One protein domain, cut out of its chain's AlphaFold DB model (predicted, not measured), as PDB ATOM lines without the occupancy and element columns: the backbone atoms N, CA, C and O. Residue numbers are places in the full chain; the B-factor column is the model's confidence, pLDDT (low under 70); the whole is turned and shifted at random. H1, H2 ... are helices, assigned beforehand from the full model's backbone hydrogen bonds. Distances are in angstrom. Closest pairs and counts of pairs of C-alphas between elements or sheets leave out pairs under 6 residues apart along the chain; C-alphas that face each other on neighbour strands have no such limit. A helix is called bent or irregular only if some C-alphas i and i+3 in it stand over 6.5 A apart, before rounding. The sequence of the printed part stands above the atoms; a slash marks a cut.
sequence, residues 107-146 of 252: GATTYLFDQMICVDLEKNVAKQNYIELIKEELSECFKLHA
ATOM      1  N   GLY A 107     145.039 199.398  44.085       76.69
ATOM      2  CA  GLY A 107     146.316 198.731  44.374       76.69
ATOM      3  C   GLY A 107     146.516 198.389  45.858       76.69
ATOM      4  O   GLY A 107     147.049 197.327  46.181       76.69
ATOM      5  N   ALA A 108     146.004 199.229  46.766       75.56
ATOM      6  CA  ALA A 108     146.011 198.972  48.206       75.56
ATOM      7  C   ALA A 108     145.171 197.741  48.594       75.56
ATOM      8  O   ALA A 108     145.614 196.915  49.392       75.56
ATOM      9  N   THR A 109     143.986 197.575  47.999       74.38
ATOM     10  CA  THR A 109     143.125 196.408  48.249       74.38
ATOM     11  C   THR A 109     143.765 195.121  47.739       74.38
ATOM     12  O   THR A 109     143.756 194.120  48.449       74.38
ATOM     13  N   THR A 110     144.411 195.167  46.573       71.38
ATOM     14  CA  THR A 110     145.140 194.027  45.999       71.38
ATOM     15  C   THR A 110     146.323 193.613  46.878       71.38
ATOM     16  O   THR A 110     146.506 192.429  47.154       71.38
ATOM     17  N   TYR A 111     147.093 194.582  47.386       67.50
ATOM     18  CA  TYR A 111     148.225 194.323  48.279       67.50
ATOM     19  C   TYR A 111     147.794 193.705  49.620       67.50
ATOM     20  O   TYR A 111     148.404 192.750  50.105       67.50
ATOM     21  N   LEU A 112     146.714 194.221  50.216       71.62
ATOM     22  CA  LEU A 112     146.192 193.716  51.488       71.62
ATOM     23  C   LEU A 112     145.487 192.360  51.344       71.62
ATOM     24  O   LEU A 112     145.510 191.566  52.287       71.62
ATOM     25  N   PHE A 113     144.898 192.075  50.178       66.25
ATOM     26  CA  PHE A 113     144.242 190.797  49.899       66.25
ATOM     27  C   PHE A 113     145.223 189.624  50.027       66.25
ATOM     28  O   PHE A 113     144.936 188.653  50.729       66.25
ATOM     29  N   ASP A 114     146.413 189.751  49.434       58.28
ATOM     30  CA  ASP A 114     147.461 188.730  49.536       58.28
ATOM     31  C   ASP A 114     148.121 188.706  50.921       58.28
ATOM     32  O   ASP A 114     148.441 187.631  51.431       58.28
ATOM     33  N   GLN A 115     148.275 189.849  51.598       57.88
ATOM     34  CA  GLN A 115     148.869 189.854  52.939       57.88
ATOM     35  C   GLN A 115     148.014 189.138  53.993       57.88
ATOM     36  O   GLN A 115     148.563 188.498  54.887       57.88
ATOM     37  N   MET A 116     146.687 189.205  53.890       57.38
ATOM     38  CA  MET A 116     145.780 188.541  54.836       57.38
ATOM     39  C   MET A 116     145.651 187.027  54.597       57.38
ATOM     40  O   MET A 116     145.328 186.296  55.530       57.38
ATOM     41  N   ILE A 117     145.895 186.542  53.374       58.19
ATOM     42  CA  ILE A 117     145.666 185.135  52.989       58.19
ATOM     43  C   ILE A 117     146.984 184.358  52.823       58.19
ATOM     44  O   ILE A 117     147.073 183.195  53.217       58.19
ATOM     45  N   CYS A 118     148.020 184.985  52.258       52.94
ATOM     46  CA  CYS A 118     149.244 184.310  51.819       52.94
ATOM     47  C   CYS A 118     150.412 184.421  52.815       52.94
ATOM     48  O   CYS A 118     151.274 183.542  52.821       52.94
ATOM     49  N   VAL A 119     150.430 185.414  53.718       55.66
ATOM     50  CA  VAL A 119     151.487 185.542  54.754       55.66
ATOM     51  C   VAL A 119     151.486 184.353  55.718       55.66
ATOM     52  O   VAL A 119     152.543 183.939  56.204       55.66
ATOM     53  N   ASP A 120     150.318 183.757  55.959       55.56
ATOM     54  CA  ASP A 120     150.211 182.545  56.764       55.56
ATOM     55  C   ASP A 120     150.646 181.292  56.005       55.56
ATOM     56  O   ASP A 120     151.097 180.345  56.646       55.56
ATOM     57  N   LEU A 121     150.555 181.265  54.672       55.41
ATOM     58  CA  LEU A 121     150.810 180.069  53.868       55.41
ATOM     59  C   LEU A 121     152.304 179.716  53.825       55.41
ATOM     60  O   LEU A 121     152.666 178.561  54.051       55.41
ATOM     61  N   GLU A 122     153.176 180.708  53.626       57.06
ATOM     62  CA  GLU A 122     154.635 180.507  53.628       57.06
ATOM     63  C   GLU A 122     155.174 180.181  55.028       57.06
ATOM     64  O   GLU A 122     156.077 179.357  55.181       57.06
ATOM     65  N   LYS A 123     154.575 180.758  56.079       60.59
ATOM     66  CA  LYS A 123     154.950 180.484  57.478       60.59
ATOM     67  C   LYS A 123     154.404 179.152  58.006       60.59
ATOM     68  O   LYS A 123     154.945 178.621  58.972       60.59
ATOM     69  N   ASN A 124     153.359 178.591  57.392       65.00
ATOM     70  CA  ASN A 124     152.688 177.369  57.853       65.00
ATOM     71  C   ASN A 124     152.834 176.161  56.918       65.00
ATOM     72  O   ASN A 124     152.081 175.204  57.083       65.00
ATOM     73  N   VAL A 125     153.806 176.123  56.001       72.06
ATOM     74  CA  VAL A 125     154.026 174.943  55.134       72.06
ATOM     75  C   VAL A 125     154.123 173.645  55.952       72.06
ATOM     76  O   VAL A 125     153.481 172.649  55.626       72.06
ATOM     77  N   ALA A 126     154.833 173.667  57.085       75.50
ATOM     78  CA  ALA A 126     154.905 172.518  57.988       75.50
ATOM     79  C   ALA A 126     153.526 172.126  58.550       75.50
ATOM     80  O   ALA A 126     153.153 170.956  58.524       75.50
ATOM     81  N   LYS A 127     152.736 173.099  59.017       77.81
ATOM     82  CA  LYS A 127     151.377 172.872  59.532       77.81
ATOM     83  C   LYS A 127     150.442 172.341  58.442       77.81
ATOM     84  O   LYS A 127     149.627 171.471  58.733       77.81
ATOM     85  N   GLN A 128     150.575 172.815  57.206       77.62
ATOM     86  CA  GLN A 128     149.812 172.320  56.063       77.62
ATOM     87  C   GLN A 128     150.143 170.851  55.773       77.62
ATOM     88  O   GLN A 128     149.225 170.040  55.681       77.62
ATOM     89  N   ASN A 129     151.429 170.488  55.758       83.19
ATOM     90  CA  ASN A 129     151.863 169.096  55.597       83.19
ATOM     91  C   ASN A 129     151.316 168.197  56.721       83.19
ATOM     92  O   ASN A 129     150.862 167.086  56.463       83.19
ATOM     93  N   TYR A 130     151.290 168.684  57.968       84.94
ATOM     94  CA  TYR A 130     150.666 167.954  59.077       84.94
ATOM     95  C   TYR A 130     149.154 167.784  58.897       84.94
ATOM     96  O   TYR A 130     148.621 166.717  59.192       84.94
ATOM     97  N   ILE A 131     148.448 168.810  58.418       85.31
ATOM     98  CA  ILE A 131     147.008 168.724  58.136       85.31
ATOM     99  C   ILE A 131     146.737 167.712  57.019       85.31
ATOM    100  O   ILE A 131     145.764 166.965  57.107       85.31
ATOM    101  N   GLU A 132     147.571 167.674  55.982       86.44
ATOM    102  CA  GLU A 132     147.463 166.705  54.888       86.44
ATOM    103  C   GLU A 132     147.696 165.277  55.379       86.44
ATOM    104  O   GLU A 132     146.841 164.424  55.143       86.44
ATOM    105  N   LEU A 133     148.734 165.050  56.187       90.88
ATOM    106  CA  LEU A 133     148.983 163.751  56.816       90.88
ATOM    107  C   LEU A 133     147.799 163.298  57.688       90.88
ATOM    108  O   LEU A 133     147.334 162.167  57.583       90.88
ATOM    109  N   ILE A 134     147.250 164.187  58.524       92.12
ATOM    110  CA  ILE A 134     146.076 163.872  59.357       92.12
ATOM    111  C   ILE A 134     144.858 163.528  58.487       92.12
ATOM    112  O   ILE A 134     144.086 162.635  58.834       92.12
ATOM    113  N   LYS A 135     144.660 164.230  57.365       87.62
ATOM    114  CA  LYS A 135     143.570 163.939  56.425       87.62
ATOM    115  C   LYS A 135     143.737 162.568  55.778       87.62
ATOM    116  O   LYS A 135     142.736 161.870  55.632       87.62
ATOM    117  N   GLU A 136     144.957 162.187  55.409       90.19
ATOM    118  CA  GLU A 136     145.256 160.868  54.848       90.19
ATOM    119  C   GLU A 136     144.932 159.762  55.856       90.19
ATOM    120  O   GLU A 136     144.078 158.923  55.565       90.19
ATOM    121  N   GLU A 137     145.474 159.845  57.070       92.62
ATOM    122  CA  GLU A 137     145.235 158.885  58.161       92.62
ATOM    123  C   GLU A 137     143.740 158.754  58.509       92.62
ATOM    124  O   GLU A 137     143.189 157.654  58.624       92.62
ATOM    125  N   LEU A 138     143.026 159.882  58.619       90.38
ATOM    126  CA  LEU A 138     141.577 159.873  58.847       90.38
ATOM    127  C   LEU A 138     140.816 159.251  57.675       90.38
ATOM    128  O   LEU A 138     139.837 158.535  57.891       90.38
ATOM    129  N   SER A 139     141.248 159.499  56.437       88.31
ATOM    130  CA  SER A 139     140.614 158.905  55.263       88.31
ATOM    131  C   SER A 139     140.760 157.384  55.252       88.31
ATOM    132  O   SER A 139     139.814 156.690  54.878       88.31
ATOM    133  N   GLU A 140     141.902 156.853  55.694       89.44
ATOM    134  CA  GLU A 140     142.126 155.413  55.823       89.44
ATOM    135  C   GLU A 140     141.220 154.803  56.889       89.44
ATOM    136  O   GLU A 140     140.536 153.813  56.621       89.44
ATOM    137  N   CYS A 141     141.107 155.456  58.049       91.12
ATOM    138  CA  CYS A 141     140.183 155.042  59.103       91.12
ATOM    139  C   CYS A 141     138.728 155.018  58.605       91.12
ATOM    140  O   CYS A 141     138.006 154.046  58.819       91.12
ATOM    141  N   PHE A 142     138.283 156.057  57.895       90.06
ATOM    142  CA  PHE A 142     136.913 156.132  57.385       90.06
ATOM    143  C   PHE A 142     136.618 155.106  56.283       90.06
ATOM    144  O   PHE A 142     135.510 154.562  56.246       90.06
ATOM    145  N   LYS A 143     137.597 154.760  55.437       89.31
ATOM    146  CA  LYS A 143     137.446 153.686  54.438       89.31
ATOM    147  C   LYS A 143     137.136 152.336  55.093       89.31
ATOM    148  O   LYS A 143     136.302 151.600  54.567       89.31
ATOM    149  N   LEU A 144     137.722 152.039  56.259       90.88
ATOM    150  CA  LEU A 144     137.422 150.814  57.020       90.88
ATOM    151  C   LEU A 144     135.957 150.750  57.482       90.88
ATOM    152  O   LEU A 144     135.385 149.669  57.586       90.88
ATOM    153  N   HIS A 145     135.323 151.904  57.700       89.06
ATOM    154  CA  HIS A 145     133.913 152.024  58.083       89.06
ATOM    155  C   HIS A 145     132.964 152.219  56.882       89.06
ATOM    156  O   HIS A 145     131.839 152.699  57.047       89.06
ATOM    157  N   ALA A 146     133.403 151.835  55.676       87.56
ATOM    158  CA  ALA A 146     132.658 151.932  54.418       87.56
ATOM    159  C   ALA A 146     132.288 153.366  53.981       87.56
ATOM    160  O   ALA A 146     131.331 153.558  53.225       87.56
TER     161      ALA A 146
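Overview. This is residues 107 to 146 of the 252 residues of an uncharacterized protein of Steinernema carpocapsae (UniProt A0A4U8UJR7). Two helices, H1 and H2, are joined end to end as a wide, open V, with the turn of the chain at Asn 124 and no core between the arms. The printed part has 40 residues, with H1 then H2 along the chain and no named strand; the class is all helix. It is extended, with a radius of gyration of the C-alphas of 16.2 A and spans of 50 by 19 by 7 A.

Along the chain. Find C-alpha 125 at (154.026, 174.943, 55.134); from there H2, residues 125 to 144, runs 29.4 A to C-alpha 144 at (137.422, 150.814, 57.020). H1, residues 107 to 123, begins at C-alpha 107 at (146.316, 198.731, 44.374) and covers 24.1 A.

Arrangement. H2 and H1 meet only through their tight link, residue 124. Look near residue 117 for a kink of 36 degrees in H1, which is neither bent nor irregular, but only just: C-alphas 117 and 120 are 6.5 A apart. In H2 every O i to N i+4 pair is within hydrogen-bond range; in H1 6 of 13 are, beside 7 of 14 O i to N i+3 pairs.

Size, cuts and confidence. The C-alphas farthest apart, those of Gly 107 and Leu 144, are 50.3 A apart. The printed part has no cut. Residue 111 and residues 113 to 124 have pLDDT under 70.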